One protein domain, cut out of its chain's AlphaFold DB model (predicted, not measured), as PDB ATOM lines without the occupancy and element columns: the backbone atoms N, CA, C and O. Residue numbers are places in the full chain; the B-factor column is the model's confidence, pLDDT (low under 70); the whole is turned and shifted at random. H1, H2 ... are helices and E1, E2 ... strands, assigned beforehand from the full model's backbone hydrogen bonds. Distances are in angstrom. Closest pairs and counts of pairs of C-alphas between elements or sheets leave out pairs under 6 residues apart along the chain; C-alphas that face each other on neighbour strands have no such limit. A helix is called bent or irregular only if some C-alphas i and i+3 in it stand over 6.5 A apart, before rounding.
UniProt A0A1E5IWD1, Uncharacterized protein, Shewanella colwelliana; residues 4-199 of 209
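Overview. This is residues 4 to 199 of the 209 residues of an uncharacterized protein of Shewanella colwelliana (UniProt A0A1E5IWD1). A twisted five-stranded sheet is the core, with H1 on one face, where the sheet curls round it, and with H5 and H6 on the other face; a long two-stranded hairpin, E4 and E5, packs with E4 on H5 and reaches away from the sheet to a tip near Thr 143. H2 and H3 pack together near H1, and H4, an irregular helix of low confidence with a mean pLDDT of 50, lies off the sheet next to where H5 begins at Gly 110. The printed part has 196 residues with six named helices and seven named strands, in the order H1 H2 H3 E1 E2 E3 H4 H5 E4 E5 E6 H6 E7. The main sheet is mixed, in the order E1, E2, E3, E6, E7, and the class is mixed, helices and strands. The whole is compact, with a radius of gyration of the C-alphas of 16.8 A and spans of 57 by 44 by 30 A.

Along the chain. H1, residues 4 to 15, begins at C-alpha 4 at (-23.340, -12.286, -47.399). H2 is residues 27 to 38 and H3 residues 40 to 49. H2 is irregular, with C-alphas 28 and 31 7.3 A apart. E1, residues 50 to 59, bends by 77 degrees at residue 55. E2 is residues 69 to 75 and E3 residues 85 to 89. H4, residues 96 to 106, is irregular, with C-alphas 101 and 104 7.2 A apart. H5, residues 110 to 126, is the longest helix at 24.2 A, and its C-alpha 110 is at (-5.359, -40.546, -46.211). E4, residues 132 to 141, is 28.1 A long, and E5, residues 146 to 156, is 29.9 A long. E6 is residues 166 to 172, H6 residues 174 to 186 and E7 residues 191 to 198, ending at C-alpha 198 at (-19.865, -26.969, -49.369).

Arrangement. E1, E2 and E3 form a meander, each strand the antiparallel neighbour of the one before; N 53 and O 72 are 2.9 A apart, and N 73 and O 86 are 2.9 A apart. E3 and E6 are parallel, with N 87 and O 168 at 2.8 A. E6, H6 and E7 make a strand-helix-strand unit, two parallel neighbour strands with a helix between, and its crossover is right-handed; N 169 and O 194 are 2.9 A apart. The sheet has three layers, helices on both faces: H5 and H6 on one, H1 and H3 on the other. H6 is over E6 at a height over the sheet of 7.3 A, along the strands at 4 degrees on the local plane. H5 is over E1 and E2 at a height of 9.6 A, slantwise to the strands at 35 degrees to E2 on the local plane. H5 and H6 touch at a steep tilt of 52 degrees, the same way, closest at the C-alphas of Ile 115 and Leu 178, 7.0 A. The closest C-alphas of H1 and E6 are those of Ala 13 and Gly 171, 4.7 A. H2 and H3 touch at a steep tilt of 48 degrees, opposite ways, closest at the C-alphas of Leu 34 and Ala 43, 5.0 A. H1 and H2 touch, closest at the C-alphas of Ala 15 and Leu 34, 6.4 A. In the E4 and E5 hairpin, antiparallel, N 137 and O 150 are 2.9 A apart; the closest C-alphas of H5 and E4 are those of Ala 124 and Ala 133, 5.2 A. H4 and H5 meet only through their link, and H4 and H6 are only just apart, closest at 8.0 A. Every O i to N i+4 pair is within hydrogen-bond range in H1, H3, H5 and H6; H2 has 6 of 8 and H4 4 of 7.

Size, cuts and confidence. The two C-alphas farthest apart are those of Gly 79 and Thr 143, 59.5 A. The printed part has no cut, and the link from H1 to H2, 11 residues, is long. The mean pLDDT of the printed part is 85.5; residues 21 to 25, 63 to 64, 78 to 82 and 93 to 110 are under 70.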
ATOM      1  N   THR A   4     -24.674 -12.863 -47.200       91.38
ATOM      2  CA  THR A   4     -23.340 -12.286 -47.399       91.38
ATOM      3  C   THR A   4     -22.268 -13.161 -46.758       91.38
ATOM      4  O   THR A   4     -21.269 -13.473 -47.394       91.38
ATOM      5  N   GLU A   5     -22.495 -13.622 -45.532       91.31
ATOM      6  CA  GLU A   5     -21.575 -14.516 -44.828       91.31
ATOM      7  C   GLU A   5     -21.482 -15.884 -45.513       91.31
ATOM      8  O   GLU A   5     -20.385 -16.417 -45.666       91.31
ATOM      9  N   ALA A   6     -22.604 -16.434 -45.988       93.25
ATOM     10  CA  ALA A   6     -22.598 -17.671 -46.769       93.25
ATOM     11  C   ALA A   6     -21.790 -17.516 -48.070       93.25
ATOM     12  O   ALA A   6     -20.983 -18.386 -48.394       93.25
ATOM     13  N   PHE A   7     -21.955 -16.389 -48.773       95.25
ATOM     14  CA  PHE A   7     -21.196 -16.061 -49.981       95.25
ATOM     15  C   PHE A   7     -19.691 -15.970 -49.708       95.25
ATOM     16  O   PHE A   7     -18.921 -16.617 -50.408       95.25
ATOM     17  N   LYS A   8     -19.266 -15.239 -48.668       95.94
ATOM     18  CA  LYS A   8     -17.844 -15.134 -48.300       95.94
ATOM     19  C   LYS A   8     -17.240 -16.498 -47.963       95.94
ATOM     20  O   LYS A   8     -16.166 -16.830 -48.450       95.94
ATOM     21  N   ASN A   9     -17.944 -17.313 -47.172       96.38
ATOM     22  CA  ASN A   9     -17.478 -18.655 -46.817       96.38
ATOM     23  C   ASN A   9     -17.331 -19.558 -48.050       96.38
ATOM     24  O   ASN A   9     -16.333 -20.270 -48.152       96.38
ATOM     25  N   ALA A  10     -18.296 -19.517 -48.976       95.06
ATOM     26  CA  ALA A  10     -18.240 -20.277 -50.225       95.06
ATOM     27  C   ALA A  10     -17.081 -19.808 -51.109       95.06
ATOM     28  O   ALA A  10     -16.313 -20.624 -51.609       95.06
ATOM     29  N   LEU A  11     -16.929 -18.488 -51.247       96.69
ATOM     30  CA  LEU A  11     -15.878 -17.873 -52.043       96.69
ATOM     31  C   LEU A  11     -14.489 -18.238 -51.517       96.69
ATOM     32  O   LEU A  11     -13.641 -18.631 -52.304       96.69
ATOM     33  N   LEU A  12     -14.258 -18.161 -50.203       96.75
ATOM     34  CA  LEU A  12     -12.963 -18.510 -49.609       96.75
ATOM     35  C   LEU A  12     -12.686 -20.022 -49.628       96.75
ATOM     36  O   LEU A  12     -11.540 -20.427 -49.819       96.75
ATOM     37  N   ALA A  13     -13.722 -20.860 -49.497       94.44
ATOM     38  CA  ALA A  13     -13.590 -22.309 -49.679       94.44
ATOM     39  C   ALA A  13     -13.184 -22.697 -51.110       94.44
ATOM     40  O   ALA A  13     -12.571 -23.745 -51.296       94.44
ATOM     41  N   ASP A  14     -13.514 -21.875 -52.109       92.94
ATOM     42  CA  ASP A  14     -13.083 -22.070 -53.494       92.94
ATOM     43  C   ASP A  14     -11.731 -21.390 -53.775       92.94
ATOM     44  O   ASP A  14     -10.837 -21.977 -54.384       92.94
ATOM     45  N   ALA A  15     -11.523 -20.181 -53.245       93.88
ATOM     46  CA  ALA A  15     -10.283 -19.419 -53.378       93.88
ATOM     47  C   ALA A  15      -9.062 -20.193 -52.867       93.88
ATOM     48  O   ALA A  15      -7.993 -20.101 -53.464       93.88
ATOM     49  N   THR A  16      -9.211 -21.008 -51.814       91.62
ATOM     50  CA  THR A  16      -8.105 -21.829 -51.295       91.62
ATOM     51  C   THR A  16      -7.583 -22.867 -52.302       91.62
ATOM     52  O   THR A  16      -6.464 -23.340 -52.132       91.62
ATOM     53  N   TYR A  17      -8.330 -23.202 -53.365       89.00
ATOM     54  CA  TYR A  17      -7.834 -24.039 -54.470       89.00
ATOM     55  C   TYR A  17      -6.905 -23.284 -55.427       89.00
ATOM     56  O   TYR A  17      -6.086 -23.907 -56.096       89.00
ATOM     57  N   ALA A  18      -6.991 -21.952 -55.478       88.88
ATOM     58  CA  ALA A  18      -6.024 -21.133 -56.203       88.88
ATOM     59  C   ALA A  18      -4.674 -21.061 -55.472       88.88
ATOM     60  O   ALA A  18      -3.660 -20.737 -56.082       88.88
ATOM     61  N   ILE A  19      -4.642 -21.369 -54.169       83.38
ATOM     62  CA  ILE A  19      -3.444 -21.260 -53.335       83.38
ATOM     63  C   ILE A  19      -2.542 -22.483 -53.522       83.38
ATOM     64  O   ILE A  19      -2.534 -23.435 -52.741       83.38
ATOM     65  N   LYS A  20      -1.773 -22.453 -54.610       72.25
ATOM     66  CA  LYS A  20      -0.699 -23.410 -54.892       72.25
ATOM     67  C   LYS A  20       0.557 -23.033 -54.096       72.25
ATOM     68  O   LYS A  20       0.746 -21.869 -53.741       72.25
ATOM     69  N   GLY A  21       1.452 -23.994 -53.856       59.34
ATOM     70  CA  GLY A  21       2.685 -23.782 -53.076       59.34
ATOM     71  C   GLY A  21       3.595 -22.638 -53.564       59.34
ATOM     72  O   GLY A  21       4.387 -22.123 -52.783       59.34
ATOM     73  N   SER A  22       3.448 -22.183 -54.814       58.84
ATOM     74  CA  SER A  22       4.145 -21.016 -55.379       58.84
ATOM     75  C   SER A  22       3.705 -19.668 -54.790       58.84
ATOM     76  O   SER A  22       4.502 -18.731 -54.764       58.84
ATOM     77  N   ILE A  23       2.470 -19.545 -54.290       63.19
ATOM     78  CA  ILE A  23       1.928 -18.263 -53.800       63.19
ATOM     79  C   ILE A  23       2.564 -17.844 -52.471       63.19
ATOM     80  O   ILE A  23       2.753 -16.652 -52.237       63.19
ATOM     81  N   ALA A  24       2.954 -18.804 -51.628       60.91
ATOM     82  CA  ALA A  24       3.673 -18.518 -50.385       60.91
ATOM     83  C   ALA A  24       5.041 -17.855 -50.646       60.91
ATOM     84  O   ALA A  24       5.514 -17.066 -49.833       60.91
ATOM     85  N   THR A  25       5.660 -18.146 -51.794       65.00
ATOM     86  CA  THR A  25       6.961 -17.590 -52.191       65.00
ATOM     87  C   THR A  25       6.855 -16.372 -53.106       65.00
ATOM     88  O   THR A  25       7.781 -15.572 -53.145       65.00
ATOM     89  N   GLU A  26       5.731 -16.197 -53.808       77.06
ATOM     90  CA  GLU A  26       5.512 -15.109 -54.771       77.06
ATOM     91  C   GLU A  26       4.143 -14.422 -54.568       77.06
ATOM     92  O   GLU A  26       3.248 -14.554 -55.412       77.06
ATOM     93  N   PRO A  27       3.957 -13.633 -53.487       79.12
ATOM     94  CA  PRO A  27       2.683 -12.976 -53.160       79.12
ATOM     95  C   PRO A  27       2.072 -12.140 -54.293       79.12
ATOM     96  O   PRO A  27       0.855 -11.977 -54.374       79.12
ATOM     97  N   SER A  28       2.914 -11.622 -55.194       83.50
ATOM     98  CA  SER A  28       2.491 -10.822 -56.348       83.50
ATOM     99  C   SER A  28       1.618 -11.592 -57.351       83.50
ATOM    100  O   SER A  28       0.872 -10.975 -58.110       83.50
ATOM    101  N   THR A  29       1.658 -12.928 -57.323       87.25
ATOM    102  CA  THR A  29       0.887 -13.808 -58.218       87.25
ATOM    103  C   THR A  29      -0.524 -14.125 -57.710       87.25
ATOM    104  O   THR A  29      -1.324 -14.709 -58.445       87.25
ATOM    105  N   LEU A  30      -0.875 -13.701 -56.487       90.44
ATOM    106  CA  LEU A  30      -2.164 -14.009 -55.856       90.44
ATOM    107  C   LEU A  30      -3.360 -13.640 -56.745       90.44
ATOM    108  O   LEU A  30      -4.256 -14.455 -56.950       90.44
ATOM    109  N   LEU A  31      -3.373 -12.425 -57.303       92.81
ATOM    110  CA  LEU A  31      -4.487 -11.966 -58.137       92.81
ATOM    111  C   LEU A  31      -4.616 -12.787 -59.426       92.81
ATOM    112  O   LEU A  31      -5.737 -13.093 -59.833       92.81
ATOM    113  N   SER A  32      -3.503 -13.151 -60.072       92.19
ATOM    114  CA  SER A  32      -3.544 -13.951 -61.300       92.19
ATOM    115  C   SER A  32      -4.060 -15.366 -61.047       92.19
ATOM    116  O   SER A  32      -4.921 -15.824 -61.791       92.19
ATOM    117  N   GLU A  33      -3.615 -16.021 -59.973       91.38
ATOM    118  CA  GLU A  33      -4.052 -17.382 -59.624       91.38
ATOM    119  C   GLU A  33      -5.528 -17.394 -59.193       91.38
ATOM    120  O   GLU A  33      -6.315 -18.232 -59.637       91.38
ATOM    121  N   LEU A  34      -5.957 -16.402 -58.402       93.94
ATOM    122  CA  LEU A  34      -7.377 -16.222 -58.080       93.94
ATOM    123  C   LEU A  34      -8.211 -15.934 -59.331       93.94
ATOM    124  O   LEU A  34      -9.340 -16.407 -59.427       93.94
ATOM    125  N   THR A  35      -7.680 -15.177 -60.297       94.94
ATOM    126  CA  THR A  35      -8.379 -14.876 -61.556       94.94
ATOM    127  C   THR A  35      -8.557 -16.126 -62.408       94.94
ATOM    128  O   THR A  35      -9.632 -16.309 -62.976       94.94
ATOM    129  N   GLU A  36      -7.547 -16.997 -62.471       92.69
ATOM    130  CA  GLU A  36      -7.636 -18.286 -63.161       92.69
ATOM    131  C   GLU A  36      -8.729 -19.172 -62.546       92.69
ATOM    132  O   GLU A  36      -9.516 -19.776 -63.275       92.69
ATOM    133  N   ARG A  37      -8.826 -19.204 -61.209       92.25
ATOM    134  CA  ARG A  37      -9.798 -20.042 -60.495       92.25
ATOM    135  C   ARG A  37     -11.221 -19.476 -60.482       92.25
ATOM    136  O   ARG A  37     -12.170 -20.206 -60.747       92.25
ATOM    137  N   LEU A  38     -11.374 -18.204 -60.120       94.38
ATOM    138  CA  LEU A  38     -12.659 -17.582 -59.767       94.38
ATOM    139  C   LEU A  38     -13.208 -16.663 -60.868       94.38
ATOM    140  O   LEU A  38     -14.362 -16.234 -60.809       94.38
ATOM    141  N   GLY A  39     -12.381 -16.309 -61.853       96.56
ATOM    142  CA  GLY A  39     -12.647 -15.207 -62.772       96.56
ATOM    143  C   GLY A  39     -12.360 -13.831 -62.154       96.56
ATOM    144  O   GLY A  39     -12.322 -13.645 -60.937       96.56
ATOM    145  N   SER A  40     -12.168 -12.831 -63.023       96.69
ATOM    146  CA  SER A  40     -11.641 -11.507 -62.650       96.69
ATOM    147  C   SER A  40     -12.464 -10.786 -61.571       96.69
ATOM    148  O   SER A  40     -11.897 -10.320 -60.588       96.69
ATOM    149  N   SER A  41     -13.795 -10.732 -61.699       97.69
ATOM    150  CA  SER A  41     -14.637  -9.985 -60.750       97.69
ATOM    151  C   SER A  41     -14.554 -10.528 -59.321       97.69
ATOM    152  O   SER A  41     -14.484  -9.755 -58.368       97.69
ATOM    153  N   LEU A  42     -14.558 -11.855 -59.164       97.50
ATOM    154  CA  LEU A  42     -14.475 -12.494 -57.853       97.50
ATOM    155  C   LEU A  42     -13.055 -12.438 -57.291       97.50
ATOM    156  O   LEU A  42     -12.894 -12.185 -56.101       97.50
ATOM    157  N   ALA A  43     -12.034 -12.592 -58.136       96.19
ATOM    158  CA  ALA A  43     -10.643 -12.437 -57.726       96.19
ATOM    159  C   ALA A  43     -10.366 -11.030 -57.175       96.19
ATOM    160  O   ALA A  43      -9.806 -10.901 -56.087       96.19
ATOM    161  N   HIS A  44     -10.834  -9.986 -57.872       96.44
ATOM    162  CA  HIS A  44     -10.761  -8.607 -57.385       96.44
ATOM    163  C   HIS A  44     -11.513  -8.426 -56.069       96.44
ATOM    164  O   HIS A  44     -10.953  -7.887 -55.122       96.44
ATOM    165  N   TYR A  45     -12.733  -8.960 -55.956       96.44
ATOM    166  CA  TYR A  45     -13.465  -8.914 -54.692       96.44
ATOM    167  C   TYR A  45     -12.670  -9.539 -53.533       96.44
ATOM    168  O   TYR A  45     -12.621  -8.948 -52.455       96.44
ATOM    169  N   VAL A  46     -12.026 -10.696 -53.738       96.19
ATOM    170  CA  VAL A  46     -11.197 -11.336 -52.703       96.19
ATOM    171  C   VAL A  46     -10.037 -10.426 -52.300       96.19
ATOM    172  O   VAL A  46      -9.927 -10.081 -51.126       96.19
ATOM    173  N   VAL A  47      -9.205  -9.984 -53.250       94.00
ATOM    174  CA  VAL A  47      -8.016  -9.178 -52.915       94.00
ATOM    175  C   VAL A  47      -8.365  -7.791 -52.383       94.00
ATOM    176  O   VAL A  47      -7.580  -7.217 -51.634       94.00
ATOM    177  N   ASP A  48      -9.532  -7.244 -52.727       94.38
ATOM    178  CA  ASP A  48      -9.980  -5.939 -52.245       94.38
ATOM    179  C   ASP A  48     -10.503  -6.013 -50.807       94.38
ATOM    180  O   ASP A  48     -10.318  -5.055 -50.058       94.38
ATOM    181  N   ASN A  49     -11.092  -7.143 -50.394       94.69
ATOM    182  CA  ASN A  49     -11.807  -7.271 -49.117       94.69
ATOM    183  C   ASN A  49     -11.108  -8.156 -48.077       94.69
ATOM    184  O   ASN A  49     -11.493  -8.111 -46.910       94.69
ATOM    185  N   PHE A  50     -10.100  -8.938 -48.463       95.25
ATOM    186  CA  PHE A  50      -9.416  -9.869 -47.568       95.25
ATOM    187  C   PHE A  50      -7.899  -9.730 -47.664       95.25
ATOM    188  O   PHE A  50      -7.350  -9.508 -48.743       95.25
ATOM    189  N   ASP A  51      -7.238  -9.898 -46.526       92.81
ATOM    190  CA  ASP A  51      -5.804 -10.134 -46.426       92.81
ATOM    191  C   ASP A  51      -5.572 -11.637 -46.233       92.81
ATOM    192  O   ASP A  51      -6.218 -12.259 -45.386       92.81
ATOM    193  N   ILE A  52      -4.664 -12.229 -47.010       92.44
ATOM    194  CA  ILE A  52      -4.204 -13.606 -46.797       92.44
ATOM    195  C   ILE A  52      -2.964 -13.599 -45.903       92.44
ATOM    196  O   ILE A  52      -2.045 -12.804 -46.102       92.44
ATOM    197  N   ASP A  53      -2.918 -14.509 -44.939       91.38
ATOM    198  CA  ASP A  53      -1.704 -14.781 -44.182       91.38
ATOM    199  C   ASP A  53      -0.831 -15.774 -44.958       91.38
ATOM    200  O   ASP A  53      -1.025 -16.991 -44.893       91.38
ATOM    201  N   PHE A  54       0.141 -15.247 -45.703       89.31
ATOM    202  CA  PHE A  54       1.055 -16.051 -46.516       89.31
ATOM    203  C   PHE A  54       1.908 -17.029 -45.696       89.31
ATOM    204  O   PHE A  54       2.257 -18.091 -46.207       89.31
ATOM    205  N   ASN A  55       2.200 -16.718 -44.428       88.62
ATOM    206  CA  ASN A  55       2.981 -17.594 -43.551       88.62
ATOM    207  C   ASN A  55       2.138 -18.747 -42.986       88.62
ATOM    208  O   ASN A  55       2.691 -19.690 -42.425       88.62
ATOM    209  N   SER A  56       0.809 -18.664 -43.100       86.12
ATOM    210  CA  SER A  56      -0.114 -19.731 -42.700       86.12
ATOM    211  C   SER A  56      -0.358 -20.759 -43.807       86.12
ATOM    212  O   SER A  56      -0.915 -21.820 -43.529       86.12
ATOM    213  N   ILE A  57       0.038 -20.456 -45.051       88.69
ATOM    214  CA  ILE A  57      -0.211 -21.324 -46.202       88.69
ATOM    215  C   ILE A  57       0.532 -22.642 -46.007       88.69
ATOM    216  O   ILE A  57       1.756 -22.681 -45.891       88.69
ATOM    217  N   ILE A  58      -0.223 -23.735 -46.044       86.62
ATOM    218  CA  ILE A  58       0.308 -25.089 -46.120       86.62
ATOM    219  C   ILE A  58      -0.226 -25.745 -47.385       86.62
ATOM    220  O   ILE A  58      -1.414 -25.653 -47.689       86.62
ATOM    221  N   ASN A  59       0.685 -26.357 -48.137       83.88
ATOM    222  CA  ASN A  59       0.380 -27.133 -49.327       83.88
ATOM    223  C   ASN A  59       1.276 -28.369 -49.320       83.88
ATOM    224  O   ASN A  59       2.500 -28.252 -49.423       83.88
ATOM    225  N   THR A  60       0.683 -29.540 -49.116       80.00
ATOM    226  CA  THR A  60       1.424 -30.799 -49.047       80.00
ATOM    227  C   THR A  60       1.093 -31.668 -50.251       80.00
ATOM    228  O   THR A  60      -0.030 -31.699 -50.743       80.00
ATOM    229  N   SER A  61       2.098 -32.382 -50.765       75.12
ATOM    230  CA  SER A  61       1.911 -33.246 -51.932       75.12
ATOM    231  C   SER A  61       0.804 -34.273 -51.682       75.12
ATOM    232  O   SER A  61       0.846 -34.982 -50.685       75.12
ATOM    233  N   GLU A  62      -0.114 -34.418 -52.635       71.69
ATOM    234  CA  GLU A  62      -1.174 -35.441 -52.607       71.69
ATOM    235  C   GLU A  62      -0.624 -36.878 -52.750       71.69
ATOM    236  O   GLU A  62      -1.326 -37.846 -52.481       71.69
ATOM    237  N   ILE A  63       0.626 -37.033 -53.214       65.25
ATOM    238  CA  ILE A  63       1.259 -38.338 -53.486       65.25
ATOM    239  C   ILE A  63       2.331 -38.667 -52.442       65.25
ATOM    240  O   ILE A  63       2.460 -39.814 -52.023       65.25
ATOM    241  N   LEU A  64       3.146 -37.675 -52.070       68.19
ATOM    242  CA  LEU A  64       4.309 -37.856 -51.190       68.19
ATOM    243  C   LEU A  64       4.142 -37.198 -49.812       68.19
ATOM    244  O   LEU A  64       5.011 -37.359 -48.957       68.19
ATOM    245  N   GLY A  65       3.075 -36.426 -49.612       72.75
ATOM    246  CA  GLY A  65       2.726 -35.756 -48.362       72.75
ATOM    247  C   GLY A  65       1.347 -36.196 -47.877       72.75
ATOM    248  O   GLY A  65       0.826 -37.217 -48.315       72.75
ATOM    249  N   SER A  66       0.752 -35.429 -46.965       79.31
ATOM    250  CA  SER A  66      -0.587 -35.737 -46.454       79.31
ATOM    251  C   SER A  66      -1.716 -35.291 -47.383       79.31
ATOM    252  O   SER A  66      -2.854 -35.693 -47.167       79.31
ATOM    253  N   GLY A  67      -1.446 -34.443 -48.380       80.25
ATOM    254  CA  GLY A  67      -2.486 -33.779 -49.175       80.25
ATOM    255  C   GLY A  67      -3.325 -32.778 -48.368       80.25
ATOM    256  O   GLY A  67      -4.417 -32.403 -48.786       80.25
ATOM    257  N   PHE A  68      -2.872 -32.395 -47.169       87.44
ATOM    258  CA  PHE A  68      -3.495 -31.345 -46.372       87.44
ATOM    259  C   PHE A  68      -3.036 -29.966 -46.827       87.44
ATOM    260  O   PHE A  68      -1.841 -29.652 -46.764       87.44
ATOM    261  N   ASP A  69      -4.022 -29.138 -47.165       89.88
ATOM    262  CA  ASP A  69      -3.826 -27.795 -47.675       89.88
ATOM    263  C   ASP A  69      -4.781 -26.812 -46.990       89.88
ATOM    264  O   ASP A  69      -5.988 -27.060 -46.867       89.88
ATOM    265  N   ALA A  70      -4.247 -25.670 -46.559       93.19
ATOM    266  CA  ALA A  70      -5.016 -24.635 -45.882       93.19
ATOM    267  C   ALA A  70      -4.460 -23.233 -46.136       93.19
ATOM    268  O   ALA A  70      -3.272 -23.041 -46.398       93.19
ATOM    269  N   SER A  71      -5.347 -22.247 -46.019       93.94
ATOM    270  CA  SER A  71      -5.014 -20.825 -46.041       93.94
ATOM    271  C   SER A  71      -5.858 -20.062 -45.021       93.94
ATOM    272  O   SER A  71      -7.028 -20.390 -44.792       93.94
ATOM    273  N   VAL A  72      -5.270 -19.041 -44.396       95.62
ATOM    274  CA  VAL A  72      -5.984 -18.157 -43.469       95.62
ATOM    275  C   VAL A  72      -6.187 -16.791 -44.099       95.62
ATOM    276  O   VAL A  72      -5.255 -16.177 -44.616       95.62
ATOM    277  N   TRP A  73      -7.425 -16.317 -44.033       95.38
ATOM    278  CA  TRP A  73      -7.851 -15.037 -44.580       95.38
ATOM    279  C   TRP A  73      -8.446 -14.190 -43.472       95.38
ATOM    280  O   TRP A  73      -9.210 -14.688 -42.651       95.38
ATOM    281  N   THR A  74      -8.153 -12.901 -43.464       94.44
ATOM    282  CA  THR A  74      -8.783 -11.950 -42.553       94.44
ATOM    283  C   THR A  74      -9.507 -10.903 -43.376       94.44
ATOM    284  O   THR A  74      -8.940 -10.337 -44.305       94.44
ATOM    285  N   GLU A  75     -10.778 -10.652 -43.066       93.31
ATOM    286  CA  GLU A  75     -11.476  -9.509 -43.650       93.31
ATOM    287  C   GLU A  75     -10.719  -8.230 -43.328       93.31
ATOM    288  O   GLU A  75     -10.345  -7.979 -42.180       93.31
ATOM    289  N   LYS A  76     -10.538  -7.381 -44.333       91.50
ATOM    290  CA  LYS A  76      -9.980  -6.058 -44.103       91.50
ATOM    291  C   LYS A  76     -10.920  -5.290 -43.188       91.50
ATOM    292  O   LYS A  76     -12.127  -5.197 -43.426       91.50
ATOM    293  N   ALA A  77     -10.357  -4.752 -42.113       78.94
ATOM    294  CA  ALA A  77     -11.107  -3.977 -41.142       78.94
ATOM    295  C   ALA A  77     -11.798  -2.782 -41.819       78.94
ATOM    296  O   ALA A  77     -11.179  -2.033 -42.575       78.94
ATOM    297  N   SER A  78     -13.069  -2.549 -41.487       61.16
ATOM    298  CA  SER A  78     -13.730  -1.268 -41.746       61.16
ATOM    299  C   SER A  78     -13.774  -0.467 -40.442       61.16
ATOM    300  O   SER A  78     -14.444  -0.826 -39.476       61.16
ATOM    301  N   GLY A  79     -13.008   0.623 -40.366       62.38
ATOM    302  CA  GLY A  79     -12.933   1.443 -39.153       62.38
ATOM    303  C   GLY A  79     -12.070   0.832 -38.034       62.38
ATOM    304  O   GLY A  79     -10.889   0.586 -38.244       62.38
ATOM    305  N   LYS A  80     -12.625   0.677 -36.816       44.56
ATOM    306  CA  LYS A  80     -11.881   0.339 -35.573       44.56
ATOM    307  C   LYS A  80     -11.962  -1.132 -35.132       44.56
ATOM    308  O   LYS A  80     -11.395  -1.476 -34.099       44.56
ATOM    309  N   THR A  81     -12.684  -1.983 -35.852       58.41
ATOM    310  CA  THR A  81     -12.832  -3.406 -35.512       58.41
ATOM    311  C   THR A  81     -11.947  -4.249 -36.411       58.41
ATOM    312  O   THR A  81     -12.051  -4.137 -37.632       58.41
ATOM    313  N   THR A  82     -11.112  -5.105 -35.822       68.44
ATOM    314  CA  THR A  82     -10.405  -6.164 -36.551       68.44
ATOM    315  C   THR A  82     -11.429  -6.987 -37.330       68.44
ATOM    316  O   THR A  82     -12.482  -7.325 -36.783       68.44
ATOM    317  N   GLY A  83     -11.168  -7.248 -38.611       83.25
ATOM    318  CA  GLY A  83     -12.078  -8.052 -39.415       83.25
ATOM    319  C   GLY A  83     -12.060  -9.521 -39.004       83.25
ATOM    320  O   GLY A  83     -11.231  -9.972 -38.214       83.25
ATOM    321  N   LYS A  84     -13.036 -10.261 -39.518       90.94
ATOM    322  CA  LYS A  84     -13.248 -11.672 -39.212       90.94
ATOM    323  C   LYS A  84     -12.174 -12.551 -39.853       90.94
ATOM    324  O   LYS A  84     -11.836 -12.347 -41.017       90.94
ATOM    325  N   THR A  85     -11.682 -13.542 -39.111       95.25
ATOM    326  CA  THR A  85     -10.687 -14.509 -39.592       95.25
ATOM    327  C   THR A  85     -11.357 -15.792 -40.075       95.25
ATOM    328  O   THR A  85     -12.243 -16.341 -39.417       95.25
ATOM    329  N   TYR A  86     -10.909 -16.279 -41.225       97.00
ATOM    330  CA  TYR A  86     -11.397 -17.460 -41.916       97.00
ATOM    331  C   TYR A  86     -10.261 -18.458 -42.095       97.00
ATOM    332  O   TYR A  86      -9.251 -18.147 -42.720       97.00
ATOM    333  N   VAL A  87     -10.453 -19.670 -41.588       97.56
ATOM    334  CA  VAL A  87      -9.592 -20.821 -41.859       97.56
ATOM    335  C   VAL A  87     -10.223 -21.592 -43.016       97.56
ATOM    336  O   VAL A  87     -11.260 -22.236 -42.839       97.56
ATOM    337  N   ALA A  88      -9.641 -21.477 -44.208       96.50
ATOM    338  CA  ALA A  88     -10.111 -22.157 -45.409       96.50
ATOM    339  C   ALA A  88      -9.302 -23.439 -45.628       96.50
ATOM    340  O   ALA A  88      -8.084 -23.395 -45.790       96.50
ATOM    341  N   LEU A  89      -9.990 -24.580 -45.617       94.75
ATOM    342  CA  LEU A  89      -9.392 -25.901 -45.785       94.75
ATOM    343  C   LEU A  89      -9.722 -26.422 -47.183       94.75
ATOM    344  O   LEU A  89     -10.900 -26.522 -47.555       94.75
ATOM    345  N   ARG A  90      -8.689 -26.742 -47.967       88.62
ATOM    346  CA  ARG A  90      -8.859 -27.288 -49.315       88.62
ATOM    347  C   ARG A  90      -9.244 -28.761 -49.223       88.62
ATOM    348  O   ARG A  90      -8.781 -29.486 -48.348       88.62
ATOM    349  N   GLY A  91     -10.098 -29.213 -50.135       73.38
ATOM    350  CA  GLY A  91     -10.213 -30.639 -50.418       73.38
ATOM    351  C   GLY A  91      -9.135 -31.108 -51.393       73.38
ATOM    352  O   GLY A  91      -8.323 -30.327 -51.884       73.38
ATOM    353  N   THR A  92      -9.169 -32.391 -51.722       70.12
ATOM    354  CA  THR A  92      -8.266 -32.961 -52.721       70.12
ATOM    355  C   THR A  92      -8.658 -32.534 -54.137       70.12
ATOM    356  O   THR A  92      -9.845 -32.482 -54.467       70.12
ATOM    357  N   ASP A  93      -7.662 -32.245 -54.976       60.09
ATOM    358  CA  ASP A  93      -7.825 -31.832 -56.380       60.09
ATOM    359  C   ASP A  93      -7.792 -33.036 -57.350       60.09
ATOM    360  O   ASP A  93      -7.024 -33.081 -58.309       60.09
ATOM    361  N   PHE A  94      -8.606 -34.065 -57.076       54.16
ATOM    362  CA  PHE A  94      -8.900 -35.138 -58.038       54.16
ATOM    363  C   PHE A  94     -10.213 -34.842 -58.773       54.16
ATOM    364  O   PHE A  94     -11.043 -34.062 -58.298       54.16
ATOM    365  N   ASN A  95     -10.422 -35.474 -59.935       52.22
ATOM    366  CA  ASN A  95     -11.662 -35.361 -60.701       52.22
ATOM    367  C   ASN A  95     -12.871 -35.556 -59.764       52.22
ATOM    368  O   ASN A  95     -13.023 -36.596 -59.131       52.22
ATOM    369  N   ILE A  96     -13.714 -34.526 -59.652       47.97
ATOM    370  CA  ILE A  96     -14.771 -34.404 -58.632       47.97
ATOM    371  C   ILE A  96     -15.786 -35.564 -58.737       47.97
ATOM    372  O   ILE A  96     -16.442 -35.907 -57.756       47.97
ATOM    373  N   GLN A  97     -15.897 -36.198 -59.913       51.16
ATOM    374  CA  GLN A  97     -16.712 -37.403 -60.111       51.16
ATOM    375  C   GLN A  97     -16.084 -38.669 -59.503       51.16
ATOM    376  O   GLN A  97     -16.813 -39.496 -58.956       51.16
ATOM    377  N   ASP A  98     -14.756 -38.796 -59.554       51.78
ATOM    378  CA  ASP A  98     -14.008 -39.884 -58.908       51.78
ATOM    379  C   ASP A  98     -14.116 -39.747 -57.386       51.78
ATOM    380  O   ASP A  98     -14.504 -40.680 -56.694       51.78
ATOM    381  N   LEU A  99     -13.941 -38.528 -56.864       51.19
ATOM    382  CA  LEU A  99     -13.955 -38.239 -55.426       51.19
ATOM    383  C   LEU A  99     -15.304 -38.518 -54.733       51.19
ATOM    384  O   LEU A  99     -15.325 -38.882 -53.557       51.19
ATOM    385  N   LEU A 100     -16.441 -38.371 -55.428       54.03
ATOM    386  CA  LEU A 100     -17.751 -38.740 -54.865       54.03
ATOM    387  C   LEU A 100     -17.887 -40.258 -54.685       54.03
ATOM    388  O   LEU A 100     -18.479 -40.706 -53.701       54.03
ATOM    389  N   THR A 101     -17.294 -41.034 -55.591       52.19
ATOM    390  CA  THR A 101     -17.273 -42.503 -55.542       52.19
ATOM    391  C   THR A 101     -16.215 -43.003 -54.548       52.19
ATOM    392  O   THR A 101     -16.473 -43.918 -53.765       52.19
ATOM    393  N   ASP A 102     -15.069 -42.323 -54.499       50.41
ATOM    394  CA  ASP A 102     -13.884 -42.664 -53.708       50.41
ATOM    395  C   ASP A 102     -13.853 -42.033 -52.313       50.41
ATOM    396  O   ASP A 102     -12.936 -42.299 -51.533       50.41
ATOM    397  N   SER A 103     -14.857 -41.231 -51.947       51.00
ATOM    398  CA  SER A 103     -14.981 -40.644 -50.605       51.00
ATOM    399  C   SER A 103     -14.846 -41.701 -49.500       51.00
ATOM    400  O   SER A 103     -14.249 -41.438 -48.461       51.00
ATOM    401  N   TYR A 104     -15.282 -42.940 -49.751       47.06
ATOM    402  CA  TYR A 104     -15.086 -44.079 -48.852       47.06
ATOM    403  C   TYR A 104     -13.612 -44.520 -48.700       47.06
ATOM    404  O   TYR A 104     -13.203 -44.929 -47.614       47.06
ATOM    405  N   LEU A 105     -12.799 -44.425 -49.758       47.03
ATOM    406  CA  LEU A 105     -11.374 -44.784 -49.759       47.03
ATOM    407  C   LEU A 105     -10.511 -43.689 -49.118       47.03
ATOM    408  O   LEU A 105      -9.647 -44.005 -48.292       47.03
ATOM    409  N   ALA A 106     -10.802 -42.415 -49.412       48.03
ATOM    410  CA  ALA A 106     -10.131 -41.259 -48.810       48.03
ATOM    411  C   ALA A 106     -10.273 -41.228 -47.274       48.03
ATOM    412  O   ALA A 106      -9.351 -40.817 -46.575       48.03
ATOM    413  N   LEU A 107     -11.387 -41.741 -46.738       50.06
ATOM    414  CA  LEU A 107     -11.704 -41.770 -45.303       50.06
ATOM    415  C   LEU A 107     -10.994 -42.876 -44.491       50.06
ATOM    416  O   LEU A 107     -11.206 -42.964 -43.281       50.06
ATOM    417  N   SER A 108     -10.177 -43.736 -45.115       55.97
ATOM    418  CA  SER A 108      -9.595 -44.909 -44.436       55.97
ATOM    419  C   SER A 108      -8.140 -44.755 -43.977       55.97
ATOM    420  O   SER A 108      -7.849 -45.154 -42.852       55.97
ATOM    421  N   GLY A 109      -7.252 -44.196 -44.812       58.84
ATOM    422  CA  GLY A 109      -5.829 -43.969 -44.490       58.84
ATOM    423  C   GLY A 109      -5.353 -42.530 -44.737       58.84
ATOM    424  O   GLY A 109      -4.692 -41.945 -43.884       58.84
ATOM    425  N   GLY A 110      -5.741 -41.926 -45.869       64.50
ATOM    426  CA  GLY A 110      -5.359 -40.546 -46.211       64.50
ATOM    427  C   GLY A 110      -6.015 -39.488 -45.317       64.50
ATOM    428  O   GLY A 110      -5.387 -38.495 -44.959       64.50
ATOM    429  N   ALA A 111      -7.252 -39.721 -44.867       72.62
ATOM    430  CA  ALA A 111      -7.926 -38.820 -43.935       72.62
ATOM    431  C   ALA A 111      -7.189 -38.697 -42.594       72.62
ATOM    432  O   ALA A 111      -7.176 -37.620 -42.003       72.62
ATOM    433  N   GLN A 112      -6.556 -39.766 -42.100       79.81
ATOM    434  CA  GLN A 112      -5.786 -39.727 -40.856       79.81
ATOM    435  C   GLN A 112      -4.530 -38.871 -41.021       79.81
ATOM    436  O   GLN A 112      -4.243 -38.063 -40.140       79.81
ATOM    437  N   ASP A 113      -3.824 -38.992 -42.148       84.12
ATOM    438  CA  ASP A 113      -2.676 -38.133 -42.453       84.12
ATOM    439  C   ASP A 113      -3.099 -36.662 -42.549       84.12
ATOM    440  O   ASP A 113      -2.475 -35.800 -41.925       84.12
ATOM    441  N   GLN A 114      -4.208 -36.366 -43.236       86.94
ATOM    442  CA  GLN A 114      -4.728 -35.001 -43.338       86.94
ATOM    443  C   GLN A 114      -5.174 -34.431 -41.987       86.94
ATOM    444  O   GLN A 114      -4.871 -33.279 -41.682       86.94
ATOM    445  N   ILE A 115      -5.847 -35.224 -41.146       89.31
ATOM    446  CA  ILE A 115      -6.242 -34.808 -39.791       89.31
ATOM    447  C   ILE A 115      -5.002 -34.555 -38.926       89.31
ATOM    448  O   ILE A 115      -4.952 -33.541 -38.229       89.31
ATOM    449  N   ALA A 116      -3.995 -35.434 -38.977       91.94
ATOM    450  CA  ALA A 116      -2.747 -35.254 -38.238       91.94
ATOM    451  C   ALA A 116      -2.040 -33.961 -38.664       91.94
ATOM    452  O   ALA A 116      -1.677 -33.150 -37.813       91.94
ATOM    453  N   SER A 117      -1.897 -33.738 -39.974       93.62
ATOM    454  CA  SER A 117      -1.301 -32.519 -40.524       93.62
ATOM    455  C   SER A 117      -2.092 -31.269 -40.162       93.62
ATOM    456  O   SER A 117      -1.481 -30.291 -39.749       93.62
ATOM    457  N   MET A 118      -3.423 -31.307 -40.240       95.56
ATOM    458  CA  MET A 118      -4.289 -30.197 -39.845       95.56
ATOM    459  C   MET A 118      -4.098 -29.824 -38.375       95.56
ATOM    460  O   MET A 118      -3.941 -28.647 -38.055       95.56
ATOM    461  N   VAL A 119      -4.091 -30.817 -37.480       96.06
ATOM    462  CA  VAL A 119      -3.895 -30.575 -36.047       96.06
ATOM    463  C   VAL A 119      -2.508 -30.006 -35.779       96.06
ATOM    464  O   VAL A 119      -2.380 -28.991 -35.101       96.06
ATOM    465  N   ASN A 120      -1.479 -30.630 -36.347       96.81
ATOM    466  CA  ASN A 120      -0.091 -30.225 -36.168       96.81
ATOM    467  C   ASN A 120       0.176 -28.814 -36.691       96.81
ATOM    468  O   ASN A 120       0.804 -28.021 -35.991       96.81
ATOM    469  N   TRP A 121      -0.342 -28.491 -37.878       96.56
ATOM    470  CA  TRP A 121      -0.263 -27.161 -38.482       96.56
ATOM    471  C   TRP A 121      -0.960 -26.109 -37.622       96.56
ATOM    472  O   TRP A 121      -0.378 -25.058 -37.358       96.56
ATOM    473  N   TRP A 122      -2.177 -26.394 -37.149       97.31
ATOM    474  CA  TRP A 122      -2.935 -25.451 -36.332       97.31
ATOM    475  C   TRP A 122      -2.247 -25.172 -34.994       97.31
ATOM    476  O   TRP A 122      -2.080 -24.012 -34.612       97.31
ATOM    477  N   LEU A 123      -1.797 -26.222 -34.300       97.38
ATOM    478  CA  LEU A 123      -1.096 -26.086 -33.022       97.38
ATOM    479  C   LEU A 123       0.240 -25.360 -33.192       97.38
ATOM    480  O   LEU A 123       0.521 -24.434 -32.444       97.38
ATOM    481  N   ALA A 124       1.029 -25.701 -34.212       97.31
ATOM    482  CA  ALA A 124       2.278 -24.996 -34.495       97.31
ATOM    483  C   ALA A 124       2.050 -23.513 -34.811       97.31
ATOM    484  O   ALA A 124       2.776 -22.658 -34.312       97.31
ATOM    485  N   SER A 125       1.016 -23.211 -35.600       96.38
ATOM    486  CA  SER A 125       0.711 -21.849 -36.040       96.38
ATOM    487  C   SER A 125       0.186 -20.960 -34.915       96.38
ATOM    488  O   SER A 125       0.420 -19.754 -34.927       96.38
ATOM    489  N   THR A 126      -0.532 -21.529 -33.947       96.75
ATOM    490  CA  THR A 126      -1.143 -20.779 -32.836       96.75
ATOM    491  C   THR A 126      -0.276 -20.717 -31.581       96.75
ATOM    492  O   THR A 126      -0.484 -19.827 -30.752       96.75
ATOM    493  N   THR A 127       0.715 -21.601 -31.443       97.38
ATOM    494  CA  THR A 127       1.729 -21.513 -30.388       97.38
ATOM    495  C   THR A 127       2.712 -20.367 -30.679       97.38
ATOM    496  O   THR A 127       3.247 -20.303 -31.790       97.38
ATOM    497  N   PRO A 128       2.979 -19.461 -29.715       97.12
ATOM    498  CA  PRO A 128       3.953 -18.378 -29.872       97.12
ATOM    499  C   PRO A 128       5.375 -18.854 -30.211       97.12
ATOM    500  O   PRO A 128       5.793 -19.944 -29.825       97.12
ATOM    501  N   ILE A 129       6.146 -17.989 -30.879       96.25
ATOM    502  CA  ILE A 129       7.583 -18.209 -31.126       96.25
ATOM    503  C   ILE A 129       8.320 -18.354 -29.787       96.25
ATOM    504  O   ILE A 129       8.082 -17.579 -28.858       96.25
ATOM    505  N   GLY A 130       9.231 -19.326 -29.695       96.56
ATOM    506  CA  GLY A 130       9.950 -19.669 -28.466       96.56
ATOM    507  C   GLY A 130       9.197 -20.599 -27.505       96.56
ATOM    508  O   GLY A 130       9.766 -20.992 -26.486       96.56
ATOM    509  N   GLU A 131       7.953 -20.981 -27.815       97.81
ATOM    510  CA  GLU A 131       7.196 -22.001 -27.083       97.81
ATOM    511  C   GLU A 131       7.105 -23.315 -27.874       97.81
ATOM    512  O   GLU A 131       7.171 -23.335 -29.104       97.81
ATOM    513  N   GLN A 132       6.939 -24.438 -27.168       97.94
ATOM    514  CA  GLN A 132       6.830 -25.758 -27.791       97.94
ATOM    515  C   GLN A 132       5.372 -26.092 -28.122       97.94
ATOM    516  O   GLN A 132       4.528 -26.212 -27.234       97.94
ATOM    517  N   ALA A 133       5.084 -26.292 -29.405       97.75
ATOM    518  CA  ALA A 133       3.801 -26.759 -29.902       97.75
ATOM    519  C   ALA A 133       3.688 -28.283 -29.772       97.75
ATOM    520  O   ALA A 133       4.559 -29.030 -30.231       97.75
ATOM    521  N   LEU A 134       2.580 -28.749 -29.188       97.00
ATOM    522  CA  LEU A 134       2.236 -30.169 -29.169       97.00
ATOM    523  C   LEU A 134       2.027 -30.669 -30.601       97.00
ATOM    524  O   LEU A 134       1.444 -29.975 -31.433       97.00
ATOM    525  N   GLN A 135       2.507 -31.877 -30.875       97.75
ATOM    526  CA  GLN A 135       2.340 -32.551 -32.155       97.75
ATOM    527  C   GLN A 135       1.741 -33.935 -31.922       97.75
ATOM    528  O   GLN A 135       1.980 -34.570 -30.894       97.75
ATOM    529  N   ILE A 136       0.977 -34.422 -32.890       95.25
ATOM    530  CA  ILE A 136       0.358 -35.740 -32.876       95.25
ATOM    531  C   ILE A 136       0.796 -36.561 -34.083       95.25
ATOM    532  O   ILE A 136       1.163 -36.044 -35.139       95.25
ATOM    533  N   LYS A 137       0.707 -37.874 -33.927       92.94
ATOM    534  CA  LYS A 137       0.744 -38.853 -35.012       92.94
ATOM    535  C   LYS A 137      -0.218 -39.981 -34.679       92.94
ATOM    536  O   LYS A 137      -0.563 -40.175 -33.513       92.94
ATOM    537  N   TYR A 138      -0.622 -40.756 -35.672       86.50
ATOM    538  CA  TYR A 138      -1.332 -41.998 -35.414       86.50
ATOM    539  C   TYR A 138      -0.413 -43.203 -35.611       86.50
ATOM    540  O   TYR A 138       0.581 -43.164 -36.336       86.50
ATOM    541  N   GLN A 139      -0.743 -44.282 -34.920       86.44
ATOM    542  CA  GLN A 139      -0.120 -45.586 -35.056       86.44
ATOM    543  C   GLN A 139      -1.212 -46.598 -35.367       86.44
ATOM    544  O   GLN A 139      -2.231 -46.656 -34.676       86.44
ATOM    545  N   VAL A 140      -0.994 -47.405 -36.401       80.88
ATOM    546  CA  VAL A 140      -1.893 -48.509 -36.733       80.88
ATOM    547  C   VAL A 140      -1.394 -49.758 -36.026       80.88
ATOM    548  O   VAL A 140      -0.267 -50.208 -36.237       80.88
ATOM    549  N   THR A 141      -2.241 -50.336 -35.180       78.88
ATOM    550  CA  THR A 141      -1.944 -51.616 -34.541       78.88
ATOM    551  C   THR A 141      -2.152 -52.727 -35.567       78.88
ATOM    552  O   THR A 141      -3.287 -53.075 -35.881       78.88
ATOM    553  N   THR A 142      -1.063 -53.296 -36.086       76.31
ATOM    554  CA  THR A 142      -1.066 -54.236 -37.227       76.31
ATOM    555  C   THR A 142      -1.892 -55.505 -37.011       76.31
ATOM    556  O   THR A 142      -2.297 -56.149 -37.973       76.31
ATOM    557  N   THR A 143      -2.166 -55.874 -35.759       74.06
ATOM    558  CA  THR A 143      -2.964 -57.057 -35.410       74.06
ATOM    559  C   THR A 143      -4.470 -56.806 -35.402       74.06
ATOM    560  O   THR A 143      -5.240 -57.755 -35.494       74.06
ATOM    561  N   THR A 144      -4.907 -55.553 -35.273       73.69
ATOM    562  CA  THR A 144      -6.324 -55.199 -35.066       73.69
ATOM    563  C   THR A 144      -6.828 -54.098 -35.996       73.69
ATOM    564  O   THR A 144      -8.023 -53.824 -36.014       73.69
ATOM    565  N   ASN A 145      -5.933 -53.462 -36.758       72.38
ATOM    566  CA  ASN A 145      -6.188 -52.252 -37.540       72.38
ATOM    567  C   ASN A 145      -6.804 -51.104 -36.717       72.38
ATOM    568  O   ASN A 145      -7.433 -50.207 -37.275       72.38
ATOM    569  N   PHE A 146      -6.606 -51.102 -35.392       77.12
ATOM    570  CA  PHE A 146      -6.984 -49.969 -34.555       77.12
ATOM    571  C   PHE A 146      -5.996 -48.816 -34.730       77.12
ATOM    572  O   PHE A 146      -4.777 -49.006 -34.667       77.12
ATOM    573  N   ILE A 147      -6.553 -47.620 -34.922       81.00
ATOM    574  CA  ILE A 147      -5.826 -46.356 -34.999       81.00
ATOM    575  C   ILE A 147      -5.683 -45.806 -33.581       81.00
ATOM    576  O   ILE A 147      -6.681 -45.496 -32.932       81.00
ATOM    577  N   ASN A 148      -4.442 -45.657 -33.125       86.19
ATOM    578  CA  ASN A 148      -4.110 -45.015 -31.859       86.19
ATOM    579  C   ASN A 148      -3.437 -43.673 -32.130       86.19
ATOM    580  O   ASN A 148      -2.379 -43.628 -32.754       86.19
ATOM    581  N   TRP A 149      -4.033 -42.591 -31.643       89.62
ATOM    582  CA  TRP A 149      -3.422 -41.265 -31.672       89.62
ATOM    583  C   TRP A 149      -2.457 -41.120 -30.499       89.62
ATOM    584  O   TRP A 149      -2.823 -41.392 -29.356       89.62
ATOM    585  N   VAL A 150      -1.222 -40.718 -30.786       93.19
ATOM    586  CA  VAL A 150      -0.154 -40.558 -29.797       93.19
ATOM    587  C   VAL A 150       0.565 -39.233 -30.005       93.19
ATOM    588  O   VAL A 150       0.591 -38.683 -31.108       93.19
ATOM    589  N   GLU A 151       1.186 -38.738 -28.941       96.00
ATOM    590  CA  GLU A 151       2.045 -37.562 -29.014       96.00
ATOM    591  C   GLU A 151       3.271 -37.841 -29.904       96.00
ATOM    592  O   GLU A 151       3.881 -38.920 -29.879       96.00
ATOM    593  N   ALA A 152       3.609 -36.864 -30.736       95.38
ATOM    594  CA  ALA A 152       4.831 -36.806 -31.520       95.38
ATOM    595  C   ALA A 152       5.782 -35.764 -30.902       95.38
ATOM    596  O   ALA A 152       5.333 -34.929 -30.118       95.38
ATOM    597  N   PRO A 153       7.090 -35.788 -31.225       97.25
ATOM    598  CA  PRO A 153       8.013 -34.771 -30.734       97.25
ATOM    599  C   PRO A 153       7.487 -33.361 -31.017       97.25
ATOM    600  O   PRO A 153       7.165 -33.038 -32.160       97.25
ATOM    601  N   SER A 154       7.395 -32.544 -29.969       96.94
ATOM    602  CA  SER A 154       6.993 -31.143 -30.082       96.94
ATOM    603  C   SER A 154       7.942 -30.371 -30.995       96.94
ATOM    604  O   SER A 154       9.147 -30.646 -31.000       96.94
ATOM    605  N   ILE A 155       7.422 -29.355 -31.673       96.94
ATOM    606  CA  ILE A 155       8.216 -28.409 -32.465       96.94
ATOM    607  C   ILE A 155       8.099 -27.005 -31.877       96.94
ATOM    608  O   ILE A 155       7.212 -26.755 -31.067       96.94
ATOM    609  N   GLU A 156       8.981 -26.093 -32.272       97.38
ATOM    610  CA  GLU A 156       8.814 -24.679 -31.932       97.38
ATOM    611  C   GLU A 156       7.569 -24.116 -32.637       97.38
ATOM    612  O   GLU A 156       7.323 -24.412 -33.810       97.38
ATOM    613  N   GLY A 157       6.770 -23.331 -31.916       96.69
ATOM    614  CA  GLY A 157       5.640 -22.609 -32.485       96.69
ATOM    615  C   GLY A 157       6.095 -21.580 -33.517       96.69
ATOM    616  O   GLY A 157       7.104 -20.899 -33.339       96.69
ATOM    617  N   THR A 158       5.342 -21.434 -34.605       95.12
ATOM    618  CA  THR A 158       5.638 -20.412 -35.618       95.12
ATOM    619  C   THR A 158       5.083 -19.048 -35.219       95.12
ATOM    620  O   THR A 158       5.509 -18.028 -35.755       95.12
ATOM    621  N   GLY A 159       4.107 -19.016 -34.305       93.62
ATOM    622  CA  GLY A 159       3.428 -17.808 -33.844       93.62
ATOM    623  C   GLY A 159       2.622 -17.069 -34.912       93.62
ATOM    624  O   GLY A 159       2.096 -15.998 -34.618       93.62
ATOM    625  N   THR A 160       2.501 -17.619 -36.125       93.25
ATOM    626  CA  THR A 160       1.843 -16.979 -37.273       93.25
ATOM    627  C   THR A 160       0.411 -16.544 -36.949       93.25
ATOM    628  O   THR A 160      -0.012 -15.447 -37.293       93.25
ATOM    629  N   LEU A 161      -0.316 -17.389 -36.219       94.44
ATOM    630  CA  LEU A 161      -1.704 -17.191 -35.808       94.44
ATOM    631  C   LEU A 161      -1.825 -17.005 -34.287       94.44
ATOM    632  O   LEU A 161      -2.901 -17.197 -33.714       94.44
ATOM    633  N   ALA A 162      -0.731 -16.649 -33.604       92.75
ATOM    634  CA  ALA A 162      -0.763 -16.394 -32.170       92.75
ATOM    635  C   ALA A 162      -1.716 -15.225 -31.861       92.75
ATOM    636  O   ALA A 162      -1.605 -14.133 -32.416       92.75
ATOM    637  N   GLY A 163      -2.683 -15.457 -30.969       88.62
ATOM    638  CA  GLY A 163      -3.709 -14.472 -30.609       88.62
ATOM    639  C   GLY A 163      -4.974 -14.496 -31.477       88.62
ATOM    640  O   GLY A 163      -5.932 -13.781 -31.165       88.62
ATOM    641  N   VAL A 164      -5.035 -15.342 -32.512       90.50
ATOM    642  CA  VAL A 164      -6.278 -15.619 -33.245       90.50
ATOM    643  C   VAL A 164      -7.195 -16.469 -32.362       90.50
ATOM    644  O   VAL A 164      -6.941 -17.646 -32.124       90.50
ATOM    645  N   ASN A 165      -8.278 -15.861 -31.871       86.75
ATOM    646  CA  ASN A 165      -9.198 -16.502 -30.923       86.75
ATOM    647  C   ASN A 165     -10.616 -16.703 -31.469       86.75
ATOM    648  O   ASN A 165     -11.321 -17.585 -30.984       86.75
ATOM    649  N   ASN A 166     -11.034 -15.894 -32.450       91.19
ATOM    650  CA  ASN A 166     -12.338 -15.998 -33.099       91.19
ATOM    651  C   ASN A 166     -12.160 -16.319 -34.580       91.19
ATOM    652  O   ASN A 166     -11.560 -15.527 -35.307       91.19
ATOM    653  N   ILE A 167     -12.693 -17.455 -35.018       94.81
ATOM    654  CA  ILE A 167     -12.509 -17.950 -36.383       94.81
ATOM    655  C   ILE A 167     -13.812 -18.472 -36.971       94.81
ATOM    656  O   ILE A 167     -14.667 -19.018 -36.276       94.81
ATOM    657  N   SER A 168     -13.949 -18.341 -38.285       96.06
ATOM    658  CA  SER A 168     -14.854 -19.168 -39.077       96.06
ATOM    659  C   SER A 168     -14.055 -20.181 -39.871       96.06
ATOM    660  O   SER A 168     -13.015 -19.854 -40.430       96.06
ATOM    661  N   VAL A 169     -14.536 -21.414 -39.923       97.44
ATOM    662  CA  VAL A 169     -13.859 -22.498 -40.634       97.44
ATOM    663  C   VAL A 169     -14.692 -22.848 -41.854       97.44
ATOM    664  O   VAL A 169     -15.903 -23.043 -41.745       97.44
ATOM    665  N   THR A 170     -14.069 -22.900 -43.024       97.00
ATOM    666  CA  THR A 170     -14.769 -23.153 -44.282       97.00
ATOM    667  C   THR A 170     -14.039 -24.183 -45.126       97.00
ATOM    668  O   THR A 170     -12.812 -24.251 -45.112       97.00
ATOM    669  N   GLY A 171     -14.784 -24.994 -45.870       94.25
ATOM    670  CA  GLY A 171     -14.188 -25.966 -46.777       94.25
ATOM    671  C   GLY A 171     -15.179 -26.549 -47.774       94.25
ATOM    672  O   GLY A 171     -16.373 -26.695 -47.494       94.25
ATOM    673  N   HIS A 172     -14.669 -26.902 -48.951       88.88
ATOM    674  CA  HIS A 172     -15.419 -27.567 -50.012       88.88
ATOM    675  C   HIS A 172     -14.958 -29.023 -50.164       88.88
ATOM    676  O   HIS A 172     -13.785 -29.331 -49.948       88.88
ATOM    677  N   SER A 173     -15.871 -29.932 -50.522       85.44
ATOM    678  CA  SER A 173     -15.570 -31.354 -50.722       85.44
ATOM    679  C   SER A 173     -14.913 -31.993 -49.481       85.44
ATOM    680  O   SER A 173     -15.462 -31.898 -48.375       85.44
ATOM    681  N   LEU A 174     -13.739 -32.618 -49.621       83.31
ATOM    682  CA  LEU A 174     -12.964 -33.153 -48.496       83.31
ATOM    683  C   LEU A 174     -12.529 -32.057 -47.506       83.31
ATOM    684  O   LEU A 174     -12.534 -32.285 -46.300       83.31
ATOM    685  N   GLY A 175     -12.296 -30.829 -47.971       88.81
ATOM    686  CA  GLY A 175     -12.027 -29.683 -47.101       88.81
ATOM    687  C   GLY A 175     -13.191 -29.379 -46.156       88.81
ATOM    688  O   GLY A 175     -12.987 -28.970 -45.019       88.81
ATOM    689  N   GLY A 176     -14.433 -29.663 -46.570       90.38
ATOM    690  CA  GLY A 176     -15.603 -29.564 -45.693       90.38
ATOM    691  C   GLY A 176     -15.620 -30.626 -44.583       90.38
ATOM    692  O   GLY A 176     -16.074 -30.355 -43.468       90.38
ATOM    693  N   HIS A 177     -15.082 -31.822 -44.860       87.31
ATOM    694  CA  HIS A 177     -14.887 -32.850 -43.836       87.31
ATOM    695  C   HIS A 177     -13.832 -32.380 -42.828       87.31
ATOM    696  O   HIS A 177     -14.091 -32.368 -41.627       87.31
ATOM    697  N   LEU A 178     -12.693 -31.874 -43.308       91.00
ATOM    698  CA  LEU A 178     -11.660 -31.300 -42.446       91.00
ATOM    699  C   LEU A 178     -12.192 -30.120 -41.618       91.00
ATOM    700  O   LEU A 178     -11.922 -30.053 -40.425       91.00
ATOM    701  N   ALA A 179     -13.035 -29.251 -42.186       94.75
ATOM    702  CA  ALA A 179     -13.619 -28.112 -41.466       94.75
ATOM    703  C   ALA A 179     -14.511 -28.559 -40.299       94.75
ATOM    704  O   ALA A 179     -14.486 -27.991 -39.200       94.75
ATOM    705  N   SER A 180     -15.269 -29.633 -40.515       92.38
ATOM    706  CA  SER A 180     -16.092 -30.250 -39.478       92.38
ATOM    707  C   SER A 180     -15.231 -30.929 -38.400       92.38
ATOM    708  O   SER A 180     -15.503 -30.771 -37.208       92.38
ATOM    709  N   ALA A 181     -14.147 -31.613 -38.789       91.56
ATOM    710  CA  ALA A 181     -13.202 -32.242 -37.862       91.56
ATOM    711  C   ALA A 181     -12.452 -31.218 -37.016       91.56
ATOM    712  O   ALA A 181     -12.393 -31.355 -35.795       91.56
ATOM    713  N   PHE A 182     -11.974 -30.152 -37.648       95.44
ATOM    714  CA  PHE A 182     -11.376 -29.004 -36.989       95.44
ATOM    715  C   PHE A 182     -12.306 -28.474 -35.897       95.44
ATOM    716  O   PHE A 182     -11.912 -28.327 -34.743       95.44
ATOM    717  N   THR A 183     -13.578 -28.259 -36.242       95.19
ATOM    718  CA  THR A 183     -14.571 -27.732 -35.301       95.19
ATOM    719  C   THR A 183     -14.782 -28.657 -34.115       95.19
ATOM    720  O   THR A 183     -14.845 -28.211 -32.970       95.19
ATOM    721  N   ARG A 184     -14.845 -29.964 -34.375       93.31
ATOM    722  CA  ARG A 184     -14.997 -30.971 -33.328       93.31
ATOM    723  C   ARG A 184     -13.797 -31.019 -32.381       93.31
ATOM    724  O   ARG A 184     -14.004 -31.206 -31.185       93.31
ATOM    725  N   LEU A 185     -12.582 -30.892 -32.907       93.19
ATOM    726  CA  LEU A 185     -11.341 -31.003 -32.140       93.19
ATOM    727  C   LEU A 185     -11.025 -29.724 -31.357       93.19
ATOM    728  O   LEU A 185     -10.602 -29.804 -30.207       93.19
ATOM    729  N   PHE A 186     -11.262 -28.556 -31.953       95.56
ATOM    730  CA  PHE A 186     -10.781 -27.276 -31.430       95.56
ATOM    731  C   PHE A 186     -11.865 -26.369 -30.851       95.56
ATOM    732  O   PHE A 186     -11.534 -25.435 -30.126       95.56
ATOM    733  N   GLY A 187     -13.152 -26.646 -31.088       93.19
ATOM    734  CA  GLY A 187     -14.256 -25.792 -30.626       93.19
ATOM    735  C   GLY A 187     -14.409 -25.679 -29.103       93.19
ATOM    736  O   GLY A 187     -15.166 -24.839 -28.631       93.19
ATOM    737  N   GLY A 188     -13.704 -26.509 -28.325       91.31
ATOM    738  CA  GLY A 188     -13.611 -26.363 -26.867       91.31
ATOM    739  C   GLY A 188     -12.530 -25.378 -26.396       91.31
ATOM    740  O   GLY A 188     -12.588 -24.938 -25.252       91.31
ATOM    741  N   GLN A 189     -11.558 -25.044 -27.252       91.88
ATOM    742  CA  GLN A 189     -10.408 -24.192 -26.922       91.88
ATOM    743  C   GLN A 189     -10.407 -22.868 -27.706       91.88
ATOM    744  O   GLN A 189     -10.028 -21.842 -27.147       91.88
ATOM    745  N   TRP A 190     -10.868 -22.865 -28.960       93.94
ATOM    746  CA  TRP A 190     -11.029 -21.662 -29.782       93.94
ATOM    747  C   TRP A 190     -12.502 -21.318 -29.972       93.94
ATOM    748  O   TRP A 190     -13.349 -22.208 -30.083       93.94
ATOM    749  N   ASN A 191     -12.813 -20.023 -30.069       94.75
ATOM    750  CA  ASN A 191     -14.159 -19.590 -30.412       94.75
ATOM    751  C   ASN A 191     -14.385 -19.762 -31.917       94.75
ATOM    752  O   ASN A 191     -13.925 -18.961 -32.732       94.75
ATOM    753  N   ILE A 192     -15.097 -20.825 -32.281       94.81
ATOM    754  CA  ILE A 192     -15.485 -21.084 -33.666       94.81
ATOM    755  C   ILE A 192     -16.865 -20.472 -33.886       94.81
ATOM    756  O   ILE A 192     -17.879 -21.024 -33.467       94.81
ATOM    757  N   GLU A 193     -16.895 -19.310 -34.535       92.62
ATOM    758  CA  GLU A 193     -18.124 -18.555 -34.795       92.62
ATOM    759  C   GLU A 193     -19.061 -19.316 -35.738       92.62
ATOM    760  O   GLU A 193     -20.281 -19.321 -35.557       92.62
ATOM    761  N   HIS A 194     -18.491 -19.949 -36.765       92.00
ATOM    762  CA  HIS A 194     -19.238 -20.746 -37.725       92.00
ATOM    763  C   HIS A 194     -18.352 -21.764 -38.446       92.00
ATOM    764  O   HIS A 194     -17.180 -21.500 -38.718       92.00
ATOM    765  N   THR A 195     -18.965 -22.875 -38.848       95.81
ATOM    766  CA  THR A 195     -18.359 -23.893 -39.711       95.81
ATOM    767  C   THR A 195     -19.206 -24.057 -40.963       95.81
ATOM    768  O   THR A 195     -20.376 -24.426 -40.882       95.81
ATOM    769  N   SER A 196     -18.630 -23.755 -42.123       95.56
ATOM    770  CA  SER A 196     -19.319 -23.786 -43.414       95.56
ATOM    771  C   SER A 196     -18.746 -24.888 -44.289       95.56
ATOM    772  O   SER A 196     -17.553 -24.909 -44.573       95.56
ATOM    773  N   THR A 197     -19.598 -25.798 -44.747       93.00
ATOM    774  CA  THR A 197     -19.171 -26.901 -45.609       93.00
ATOM    775  C   THR A 197     -19.948 -26.881 -46.912       93.00
ATOM    776  O   THR A 197     -21.179 -26.835 -46.889       93.00
ATOM    777  N   PHE A 198     -19.254 -26.978 -48.040       89.19
ATOM    778  CA  PHE A 198     -19.865 -26.969 -49.369       89.19
ATOM    779  C   PHE A 198     -19.611 -28.312 -50.054       89.19
ATOM    780  O   PHE A 198     -18.462 -28.723 -50.184       89.19
ATOM    781  N   ASN A 199     -20.674 -29.015 -50.462       83.19
ATOM    782  CA  ASN A 199     -20.585 -30.329 -51.121       83.19
ATOM    783  C   ASN A 199     -19.672 -31.335 -50.378       83.19
ATOM    784  O   ASN A 199     -18.821 -31.986 -50.980       83.19
TER     785      ASN A 199